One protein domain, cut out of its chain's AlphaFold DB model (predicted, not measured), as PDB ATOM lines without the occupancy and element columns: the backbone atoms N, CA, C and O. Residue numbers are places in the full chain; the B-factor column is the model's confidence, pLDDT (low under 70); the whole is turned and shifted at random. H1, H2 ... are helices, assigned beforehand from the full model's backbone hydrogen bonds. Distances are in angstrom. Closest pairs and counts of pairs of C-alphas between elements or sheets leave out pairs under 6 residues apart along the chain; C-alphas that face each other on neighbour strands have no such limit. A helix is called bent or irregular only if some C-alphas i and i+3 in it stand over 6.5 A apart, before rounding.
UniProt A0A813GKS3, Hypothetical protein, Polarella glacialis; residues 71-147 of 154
ATOM      1  N   THR A  71     116.570 202.978 191.274       95.56
ATOM      2  CA  THR A  71     116.771 201.537 191.498       95.56
ATOM      3  C   THR A  71     118.210 201.073 191.227       95.56
ATOM      4  O   THR A  71     118.978 201.746 190.531       95.56
ATOM      5  N   PRO A  72     118.643 199.935 191.799       96.75
ATOM      6  CA  PRO A  72     119.909 199.306 191.425       96.75
ATOM      7  C   PRO A  72     119.987 198.962 189.932       96.75
ATOM      8  O   PRO A  72     121.046 199.112 189.325       96.75
ATOM      9  N   GLU A  73     118.876 198.541 189.326       95.94
ATOM     10  CA  GLU A  73     118.791 198.167 187.915       95.94
ATOM     11  C   GLU A  73     119.014 199.370 186.995       95.94
ATOM     12  O   GLU A  73     119.732 199.257 186.001       95.94
ATOM     13  N   GLU A  74     118.448 200.530 187.346       93.75
ATOM     14  CA  GLU A  74     118.669 201.790 186.630       93.75
ATOM     15  C   GLU A  74     120.147 202.184 186.672       93.75
ATOM     16  O   GLU A  74     120.761 202.390 185.625       93.75
ATOM     17  N   ARG A  75     120.764 202.174 187.860       96.31
ATOM     18  CA  ARG A  75     122.196 202.483 188.023       96.31
ATOM     19  C   ARG A  75     123.090 201.516 187.252       96.31
ATOM     20  O   ARG A  75     124.047 201.937 186.603       96.31
ATOM     21  N   ALA A  76     122.774 200.220 187.281       97.31
ATOM     22  CA  ALA A  76     123.587 199.179 186.654       97.31
ATOM     23  C   ALA A  76     123.774 199.385 185.143       97.31
ATOM     24  O   ALA A  76     124.825 199.019 184.604       97.31
ATOM     25  N   LYS A  77     122.800 200.002 184.457       96.25
ATOM     26  CA  LYS A  77     122.910 200.337 183.029       96.25
ATOM     27  C   LYS A  77     124.111 201.233 182.730       96.25
ATOM     28  O   LYS A  77     124.775 201.009 181.723       96.25
ATOM     29  N   TYR A  78     124.401 202.189 183.606       97.50
ATOM     30  CA  TYR A  78     125.470 203.174 183.433       97.50
ATOM     31  C   TYR A  78     126.764 202.721 184.108       97.50
ATOM     32  O   TYR A  78     127.829 202.757 183.493       97.50
ATOM     33  N   THR A  79     126.672 202.204 185.339       97.94
ATOM     34  CA  THR A  79     127.831 201.744 186.119       97.94
ATOM     35  C   THR A  79     128.662 200.719 185.364       97.94
ATOM     36  O   THR A  79     129.888 200.810 185.378       97.94
ATOM     37  N   LYS A  80     128.031 199.783 184.639       98.12
ATOM     38  CA  LYS A  80     128.768 198.787 183.844       98.12
ATOM     39  C   LYS A  80     129.693 199.428 182.801       98.12
ATOM     40  O   LYS A  80     130.791 198.926 182.592       98.12
ATOM     41  N   TRP A  81     129.272 200.530 182.176       98.25
ATOM     42  CA  TRP A  81     130.035 201.225 181.139       98.25
ATOM     43  C   TRP A  81     131.141 202.090 181.731       98.25
ATOM     44  O   TRP A  81     132.263 202.060 181.236       98.25
ATOM     45  N   VAL A  82     130.856 202.796 182.828       98.38
ATOM     46  CA  VAL A  82     131.864 203.598 183.535       98.38
ATOM     47  C   VAL A  82     132.970 202.703 184.104       98.38
ATOM     48  O   VAL A  82     134.153 202.994 183.943       98.38
ATOM     49  N   VAL A  83     132.604 201.575 184.717       98.00
ATOM     50  CA  VAL A  83     133.583 200.607 185.231       98.00
ATOM     51  C   VAL A  83     134.336 199.932 184.086       98.00
ATOM     52  O   VAL A  83     135.551 199.792 184.177       98.00
ATOM     53  N   PHE A  84     133.662 199.571 182.988       97.31
ATOM     54  CA  PHE A  84     134.327 199.061 181.784       97.31
ATOM     55  C   PHE A  84     135.364 200.053 181.238       97.31
ATOM     56  O   PHE A  84     136.472 199.640 180.901       97.31
ATOM     57  N   ALA A  85     135.039 201.348 181.189       96.19
ATOM     58  CA  ALA A  85     135.956 202.373 180.709       96.19
ATOM     59  C   ALA A  85     137.243 202.416 181.554       96.19
ATOM     60  O   ALA A  85     138.341 202.285 181.017       96.19
ATOM     61  N   ASN A  86     137.104 202.490 182.879       93.56
ATOM     62  CA  ASN A  86     138.245 202.601 183.793       93.56
ATOM     63  C   ASN A  86     139.055 201.304 183.924       93.56
ATOM     64  O   ASN A  86     140.272 201.347 184.069       93.56
ATOM     65  N   ALA A  87     138.387 200.150 183.940       91.88
ATOM     66  CA  ALA A  87     139.024 198.877 184.274       91.88
ATOM     67  C   ALA A  87     139.466 198.071 183.049       91.88
ATOM     68  O   ALA A  87     140.269 197.156 183.185       91.88
ATOM     69  N   THR A  88     138.906 198.338 181.867       91.38
ATOM     70  CA  THR A  88     139.169 197.539 180.663       91.38
ATOM     71  C   THR A  88     139.562 198.414 179.486       91.38
ATOM     72  O   THR A  88     140.587 198.156 178.862       91.38
ATOM     73  N   LEU A  89     138.786 199.453 179.174       91.38
ATOM     74  CA  LEU A  89     139.076 200.298 178.016       91.38
ATOM     75  C   LEU A  89     140.375 201.088 178.198       91.38
ATOM     76  O   LEU A  89     141.138 201.191 177.247       91.38
ATOM     77  N   GLU A  90     140.663 201.576 179.409       88.50
ATOM     78  CA  GLU A  90     141.943 202.212 179.749       88.50
ATOM     79  C   GLU A  90     143.133 201.324 179.364       88.50
ATOM     80  O   GLU A  90     144.041 201.761 178.659       88.50
ATOM     81  N   GLU A  91     143.095 200.052 179.758       86.25
ATOM     82  CA  GLU A  91     144.146 199.084 179.442       86.25
ATOM     83  C   GLU A  91     144.215 198.779 177.943       86.25
ATOM     84  O   GLU A  91     145.305 198.695 177.378       86.25
ATOM     85  N   VAL A  92     143.069 198.659 177.269       85.69
ATOM     86  CA  VAL A  92     143.035 198.475 175.811       85.69
ATOM     87  C   VAL A  92     143.693 199.667 175.114       85.69
ATOM     88  O   VAL A  92     144.528 199.458 174.237       85.69
ATOM     89  N   CYS A  93     143.361 200.895 175.515       83.56
ATOM     90  CA  CYS A  93     143.848 202.133 174.909       83.56
ATOM     91  C   CYS A  93     145.329 202.419 175.205       83.56
ATOM     92  O   CYS A  93     146.026 202.910 174.319       83.56
ATOM     93  N   PHE A  94     145.813 202.130 176.418       79.81
ATOM     94  CA  PHE A  94     147.128 202.590 176.896       79.81
ATOM     95  C   PHE A  94     148.112 201.474 177.275       79.81
ATOM     96  O   PHE A  94     149.300 201.746 177.450       79.81
ATOM     97  N   GLY A  95     147.652 200.224 177.360       73.56
ATOM     98  CA  GLY A  95     148.456 199.059 177.729       73.56
ATOM     99  C   GLY A  95     148.947 199.058 179.182       73.56
ATOM    100  O   GLY A  95     148.824 200.026 179.927       73.56
ATOM    101  N   HIS A  96     149.557 197.944 179.605       62.78
ATOM    102  CA  HIS A  96     150.114 197.794 180.962       62.78
ATOM    103  C   HIS A  96     151.444 198.526 181.189       62.78
ATOM    104  O   HIS A  96     151.913 198.638 182.322       62.78
ATOM    105  N   LYS A  97     152.109 198.970 180.119       53.16
ATOM    106  CA  LYS A  97     153.390 199.670 180.195       53.16
ATOM    107  C   LYS A  97     153.223 201.026 179.535       53.16
ATOM    108  O   LYS A  97     153.119 201.104 178.318       53.16
ATOM    109  N   MET A  98     153.342 202.087 180.331       47.84
ATOM    110  CA  MET A  98     153.532 203.481 179.899       47.84
ATOM    111  C   MET A  98     154.833 203.692 179.076       47.84
ATOM    112  O   MET A  98     155.421 204.766 179.095       47.84
ATOM    113  N   SER A  99     155.341 202.666 178.382       45.38
ATOM    114  CA  SER A  99     156.574 202.677 177.590       45.38
ATOM    115  C   SER A  99     156.325 202.908 176.095       45.38
ATOM    116  O   SER A  99     157.161 202.535 175.278       45.38
ATOM    117  N   GLY A 100     155.188 203.502 175.721       43.06
ATOM    118  CA  GLY A 100     154.959 203.987 174.355       43.06
ATOM    119  C   GLY A 100     154.746 202.906 173.291       43.06
ATOM    120  O   GLY A 100     154.983 203.167 172.115       43.06
ATOM    121  N   ALA A 101     154.300 201.704 173.667       47.59
ATOM    122  CA  ALA A 101     154.037 200.628 172.717       47.59
ATOM    123  C   ALA A 101     152.581 200.148 172.796       47.59
ATOM    124  O   ALA A 101     152.266 199.285 173.605       47.59
ATOM    125  N   GLN A 102     151.777 200.702 171.881       53.47
ATOM    126  CA  GLN A 102     150.563 200.152 171.261       53.47
ATOM    127  C   GLN A 102     149.360 199.781 172.148       53.47
ATOM    128  O   GLN A 102     149.470 199.240 173.242       53.47
ATOM    129  N   ILE A 103     148.179 200.018 171.566       55.28
ATOM    130  CA  ILE A 103     146.882 199.463 171.965       55.28
ATOM    131  C   ILE A 103     147.070 197.958 172.211       55.28
ATOM    132  O   ILE A 103     147.405 197.219 171.283       55.28
ATOM    133  N   ALA A 104     146.891 197.499 173.452       55.28
ATOM    134  CA  ALA A 104     147.286 196.147 173.858       55.28
ATOM    135  C   ALA A 104     146.469 195.039 173.163       55.28
ATOM    136  O   ALA A 104     146.945 193.912 173.022       55.28
ATOM    137  N   ALA A 105     145.254 195.355 172.700       58.06
ATOM    138  CA  ALA A 105     144.407 194.458 171.914       58.06
ATOM    139  C   ALA A 105     143.283 195.235 171.186       58.06
ATOM    140  O   ALA A 105     142.152 195.251 171.674       58.06
ATOM    141  N   PRO A 106     143.548 195.870 170.024       61.31
ATOM    142  CA  PRO A 106     142.569 196.736 169.363       61.31
ATOM    143  C   PRO A 106     141.315 195.979 168.924       61.31
ATOM    144  O   PRO A 106     140.212 196.399 169.241       61.31
ATOM    145  N   GLY A 107     141.473 194.838 168.241       68.69
ATOM    146  CA  GLY A 107     140.387 194.273 167.432       68.69
ATOM    147  C   GLY A 107     139.133 193.941 168.234       68.69
ATOM    148  O   GLY A 107     138.146 194.657 168.205       68.69
ATOM    149  N   ARG A 108     139.159 192.871 169.032       80.06
ATOM    150  CA  ARG A 108     137.905 192.282 169.532       80.06
ATOM    151  C   ARG A 108     137.071 193.202 170.437       80.06
ATOM    152  O   ARG A 108     135.858 193.010 170.518       80.06
ATOM    153  N   THR A 109     137.703 194.135 171.151       87.50
ATOM    154  CA  THR A 109     136.997 195.110 171.996       87.50
ATOM    155  C   THR A 109     136.499 196.290 171.169       87.50
ATOM    156  O   THR A 109     135.325 196.637 171.300       87.50
ATOM    157  N   MET A 110     137.331 196.860 170.287       86.62
ATOM    158  CA  MET A 110     136.907 197.977 169.435       86.62
ATOM    159  C   MET A 110     135.867 197.541 168.401       86.62
ATOM    160  O   MET A 110     134.858 198.218 168.267       86.62
ATOM    161  N   ASP A 111     136.010 196.358 167.794       88.94
ATOM    162  CA  ASP A 111     135.020 195.769 166.878       88.94
ATOM    163  C   ASP A 111     133.643 195.656 167.548       88.94
ATOM    164  O   ASP A 111     132.601 195.910 166.945       88.94
ATOM    165  N   LYS A 112     133.614 195.268 168.831       91.69
ATOM    166  CA  LYS A 112     132.363 195.180 169.590       91.69
ATOM    167  C   LYS A 112     131.791 196.553 169.915       91.69
ATOM    168  O   LYS A 112     130.574 196.697 169.848       91.69
ATOM    169  N   LEU A 113     132.628 197.524 170.283       91.94
ATOM    170  CA  LEU A 113     132.177 198.899 170.510       91.94
ATOM    171  C   LEU A 113     131.601 199.500 169.224       91.94
ATOM    172  O   LEU A 113     130.511 200.060 169.275       91.94
ATOM    173  N   GLU A 114     132.244 199.279 168.077       91.31
ATOM    174  CA  GLU A 114     131.763 199.709 166.761       91.31
ATOM    175  C   GLU A 114     130.393 199.100 166.427       91.31
ATOM    176  O   GLU A 114     129.440 199.793 166.079       91.31
ATOM    177  N   VAL A 115     130.225 197.788 166.623       93.56
ATOM    178  CA  VAL A 115     128.927 197.118 166.415       93.56
ATOM    179  C   VAL A 115     127.833 197.630 167.365       93.56
ATOM    180  O   VAL A 115     126.650 197.557 167.031       93.56
ATOM    181  N   ILE A 116     128.191 198.098 168.561       93.25
ATOM    182  CA  ILE A 116     127.232 198.665 169.517       93.25
ATOM    183  C   ILE A 116     126.842 200.086 169.094       93.25
ATOM    184  O   ILE A 116     125.649 200.372 168.999       93.25
ATOM    185  N   LEU A 117     127.822 200.939 168.795       91.38
ATOM    186  CA  LEU A 117     127.620 202.348 168.438       91.38
ATOM    187  C   LEU A 117     127.019 202.526 167.034       91.38
ATOM    188  O   LEU A 117     126.243 203.444 166.804       91.38
ATOM    189  N   SER A 118     127.248 201.593 166.109       93.94
ATOM    190  CA  SER A 118     126.565 201.587 164.802       93.94
ATOM    191  C   SER A 118     125.047 201.371 164.893       93.94
ATOM    192  O   SER A 118     124.332 201.595 163.917       93.94
ATOM    193  N   LYS A 119     124.532 200.923 166.045       93.75
ATOM    194  CA  LYS A 119     123.100 200.642 166.258       93.75
ATOM    195  C   LYS A 119     122.382 201.697 167.090       93.75
ATOM    196  O   LYS A 119     121.157 201.649 167.165       93.75
ATOM    197  N   SER A 120     123.117 202.579 167.757       93.06
ATOM    198  CA  SER A 120     122.570 203.548 168.702       93.06
ATOM    199  C   SER A 120     123.520 204.727 168.825       93.06
ATOM    200  O   SER A 120     124.719 204.526 168.986       93.06
ATOM    201  N   GLU A 121     122.976 205.942 168.808       92.81
ATOM    202  CA  GLU A 121     123.766 207.169 168.961       92.81
ATOM    203  C   GLU A 121     124.453 207.238 170.336       92.81
ATOM    204  O   GLU A 121     125.576 207.722 170.447       92.81
ATOM    205  N   TYR A 122     123.800 206.684 171.365       96.06
ATOM    206  CA  TYR A 122     124.288 206.652 172.745       96.06
ATOM    207  C   TYR A 122     124.302 205.231 173.318       96.06
ATOM    208  O   TYR A 122     123.536 204.356 172.900       96.06
ATOM    209  N   LEU A 123     125.143 204.996 174.323       96.81
ATOM    210  CA  LEU A 123     125.369 203.685 174.940       96.81
ATOM    211  C   LEU A 123     124.219 203.198 175.827       96.81
ATOM    212  O   LEU A 123     124.109 201.991 176.083       96.81
ATOM    213  N   VAL A 124     123.398 204.111 176.346       95.38
ATOM    214  CA  VAL A 124     122.297 203.791 177.261       95.38
ATOM    215  C   VAL A 124     121.042 204.558 176.867       95.38
ATOM    216  O   VAL A 124     121.084 205.766 176.674       95.38
ATOM    217  N   ASP A 125     119.932 203.824 176.748       90.56
ATOM    218  CA  ASP A 125     118.566 204.341 176.572       90.56
ATOM    219  C   ASP A 125     118.398 205.407 175.456       90.56
ATOM    220  O   ASP A 125     117.436 206.168 175.454       90.56
ATOM    221  N   ASN A 126     119.303 205.413 174.465       91.25
ATOM    222  CA  ASN A 126     119.364 206.374 173.356       91.25
ATOM    223  C   ASN A 126     119.410 207.848 173.815       91.25
ATOM    224  O   ASN A 126     118.841 208.729 173.170       91.25
ATOM    225  N   THR A 127     120.091 208.109 174.933       92.62
ATOM    226  CA  THR A 127     120.286 209.446 175.507       92.62
ATOM    227  C   THR A 127     121.720 209.633 175.979       92.62
ATOM    228  O   THR A 127     122.288 208.713 176.569       92.62
ATOM    229  N   PHE A 128     122.274 210.833 175.792       95.44
ATOM    230  CA  PHE A 128     123.601 211.176 176.297       95.44
ATOM    231  C   PHE A 128     123.704 210.988 177.815       95.44
ATOM    232  O   PHE A 128     122.824 211.406 178.574       95.44
ATOM    233  N   SER A 129     124.793 210.370 178.270       96.81
ATOM    234  CA  SER A 129     124.963 210.001 179.670       96.81
ATOM    235  C   SER A 129     126.424 209.903 180.114       96.81
ATOM    236  O   SER A 129     127.369 210.011 179.331       96.81
ATOM    237  N   VAL A 130     126.622 209.603 181.402       97.75
ATOM    238  CA  VAL A 130     127.948 209.290 181.958       97.75
ATOM    239  C   VAL A 130     128.616 208.079 181.305       97.75
ATOM    240  O   VAL A 130     129.842 207.986 181.332       97.75
ATOM    241  N   ALA A 131     127.844 207.155 180.717       97.81
ATOM    242  CA  ALA A 131     128.401 206.017 179.989       97.81
ATOM    243  C   ALA A 131     129.159 206.494 178.743       97.81
ATOM    244  O   ALA A 131     130.294 206.072 178.516       97.81
ATOM    245  N   ASP A 132     128.547 207.406 177.984       97.94
ATOM    246  CA  ASP A 132     129.106 207.983 176.762       97.94
ATOM    247  C   ASP A 132     130.349 208.801 177.082       97.94
ATOM    248  O   ASP A 132     131.404 208.568 176.500       97.94
ATOM    249  N   VAL A 133     130.267 209.678 178.086       97.94
ATOM    250  CA  VAL A 133     131.411 210.479 178.537       97.94
ATOM    251  C   VAL A 133     132.576 209.598 178.960       97.94
ATOM    252  O   VAL A 133     133.710 209.868 178.564       97.94
ATOM    253  N   ALA A 134     132.320 208.550 179.749       97.88
ATOM    254  CA  ALA A 134     133.368 207.645 180.190       97.88
ATOM    255  C   ALA A 134     134.043 206.983 178.983       97.88
ATOM    256  O   ALA A 134     135.235 207.180 178.776       97.88
ATOM    257  N   VAL A 135     133.295 206.275 178.135       97.12
ATOM    258  CA  VAL A 135     133.863 205.545 176.989       97.12
ATOM    259  C   VAL A 135     134.522 206.488 175.978       97.12
ATOM    260  O   VAL A 135     135.683 206.287 175.617       97.12
ATOM    261  N   ALA A 136     133.826 207.542 175.554       95.44
ATOM    262  CA  ALA A 136     134.311 208.459 174.528       95.44
ATOM    263  C   ALA A 136     135.551 209.237 174.978       95.44
ATOM    264  O   ALA A 136     136.435 209.485 174.163       95.44
ATOM    265  N   SER A 137     135.677 209.579 176.265       95.06
ATOM    266  CA  SER A 137     136.876 210.266 176.763       95.06
ATOM    267  C   SER A 137     138.132 209.416 176.584       95.06
ATOM    268  O   SER A 137     139.130 209.912 176.070       95.06
ATOM    269  N   TYR A 138     138.080 208.127 176.932       91.25
ATOM    270  CA  TYR A 138     139.214 207.218 176.735       91.25
ATOM    271  C   TYR A 138     139.572 207.058 175.251       91.25
ATOM    272  O   TYR A 138     140.754 207.095 174.906       91.25
ATOM    273  N   LEU A 139     138.572 206.966 174.367       90.38
ATOM    274  CA  LEU A 139     138.796 206.933 172.918       90.38
ATOM    275  C   LEU A 139     139.417 208.239 172.398       90.38
ATOM    276  O   LEU A 139     140.365 208.188 171.621       90.38
ATOM    277  N   ASN A 140     138.950 209.397 172.872       89.38
ATOM    278  CA  ASN A 140     139.460 210.720 172.494       89.38
ATOM    279  C   ASN A 140     140.869 210.995 173.026       89.38
ATOM    280  O   ASN A 140     141.624 211.758 172.424       89.38
ATOM    281  N   TYR A 141     141.261 210.367 174.130       86.75
ATOM    282  CA  TYR A 141     142.619 210.469 174.649       86.75
ATOM    283  C   TYR A 141     143.634 209.722 173.775       86.75
ATOM    284  O   TYR A 141     144.779 210.163 173.681       86.75
ATOM    285  N   VAL A 142     143.244 208.643 173.087       83.19
ATOM    286  CA  VAL A 142     144.152 207.900 172.193       83.19
ATOM    287  C   VAL A 142     144.826 208.811 171.155       83.19
ATOM    288  O   VAL A 142     146.060 208.831 171.127       83.19
ATOM    289  N   PRO A 143     144.099 209.607 170.344       80.56
ATOM    290  CA  PRO A 143     144.740 210.485 169.376       80.56
ATOM    291  C   PRO A 143     145.553 211.617 170.012       80.56
ATOM    292  O   PRO A 143     146.517 212.085 169.408       80.56
ATOM    293  N   VAL A 144     145.215 212.038 171.235       78.88
ATOM    294  CA  VAL A 144     145.982 213.050 171.978       78.88
ATOM    295  C   VAL A 144     147.344 212.503 172.414       78.88
ATOM    296  O   VAL A 144     148.348 213.200 172.287       78.88
ATOM    297  N   PHE A 145     147.402 211.259 172.896       72.44
ATOM    298  CA  PHE A 145     148.641 210.658 173.404       72.44
ATOM    299  C   PHE A 145     149.501 209.994 172.326       72.44
ATOM    300  O   PHE A 145     150.722 209.950 172.468       72.44
ATOM    301  N   PHE A 146     148.894 209.487 171.251       71.81
ATOM    302  CA  PHE A 146     149.590 208.690 170.237       71.81
ATOM    303  C   PHE A 146     149.504 209.268 168.815       71.81
ATOM    304  O   PHE A 146     149.986 208.632 167.874       71.81
ATOM    305  N   GLY A 147     148.915 210.457 168.634       69.00
ATOM    306  CA  GLY A 147     148.597 211.011 167.313       69.00
ATOM    307  C   GLY A 147     147.464 210.241 166.624       69.00
ATOM    308  O   GLY A 147     146.889 209.329 167.209       69.00
TER     309      GLY A 147
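AT A GLANCE: This is residues 71 to 147 of the 154 residues of the protein "Hypothetical protein" of Polarella glacialis (UniProt A0A813GKS3). Two long helices, H1 and H3, lie side by side and run the same way, and a shorter helix, H2, runs back between them in the chain, set more loosely and apart from H3. Long loops join the helices, and residues 71 to 76 and 114 to 120 stick out from the body. The printed part has 77 residues with three named helices, in the order H1, H2, H3, and no named strand; the class is all helix. The whole is compact, with a radius of gyration of the C-alphas of 13.2 A, yet elongated in outline, spanning 42 by 24 by 21 A.

HOW THE PARTS SIT: Begin with H1, residues 72 to 94, which has a kink of 37 degrees near residue 79. After it comes H2, residues 106 to 117, and the two form a helical hairpin. They only just touch, with 3 pairs of C-alphas within 8 A; the closest are those of Val 92 and Pro 106, 6.7 A apart. Look there at residues 92 to 93 of H1 and 106 to 109 of H2: H1 touches H2 with residues 92 to 93 alone, and H2 touches H1 with residues 106 to 109 alone. The two run opposite ways at a shallow tilt of 34.8 degrees, only just short of steep. Go on to H3, residues 130 to 146, which touches H1 with 21 pairs of C-alphas within 8 A. The closest C-alphas of H1 and H3 are those of Trp 81 and Ala 131, 5.2 A apart. These two run the same way at a shallow tilt of 7 degrees. H2 and H3 are apart. Of the backbone O i to N i+4 pairs, 14 of 19 in H1, 7 of 8 in H2 and 10 of 13 in H3 are within hydrogen-bond range.

IN THESE COORDINATES: Find C-alpha 72 at (119.909, 199.306, 191.425); from there H1 runs 31.0 A to C-alpha 94 at (147.128, 202.590, 176.896). H2 measures 16.0 A from C-alpha 106 to C-alpha 117. H3 measures 24.6 A from C-alpha 130 to C-alpha 146, which you find at (149.590, 208.690, 170.237). The three helices are neither bent nor irregular, but only just: C-alphas 87 and 90 are 6.3 A apart, 106 and 109 are 6.4 A apart, and 140 and 143 are 6.1 A apart.

THE WHOLE: The two C-alphas farthest apart are those of Thr 71 and Ser 99, at 42.2 A. The printed part has no cut. Both links are long, with 11 residues from H1 to H2 and 12 from H2 to H3. Mean pLDDT of the printed part is 85.5; look for values under 70 at residues 96 to 107 and residue 147.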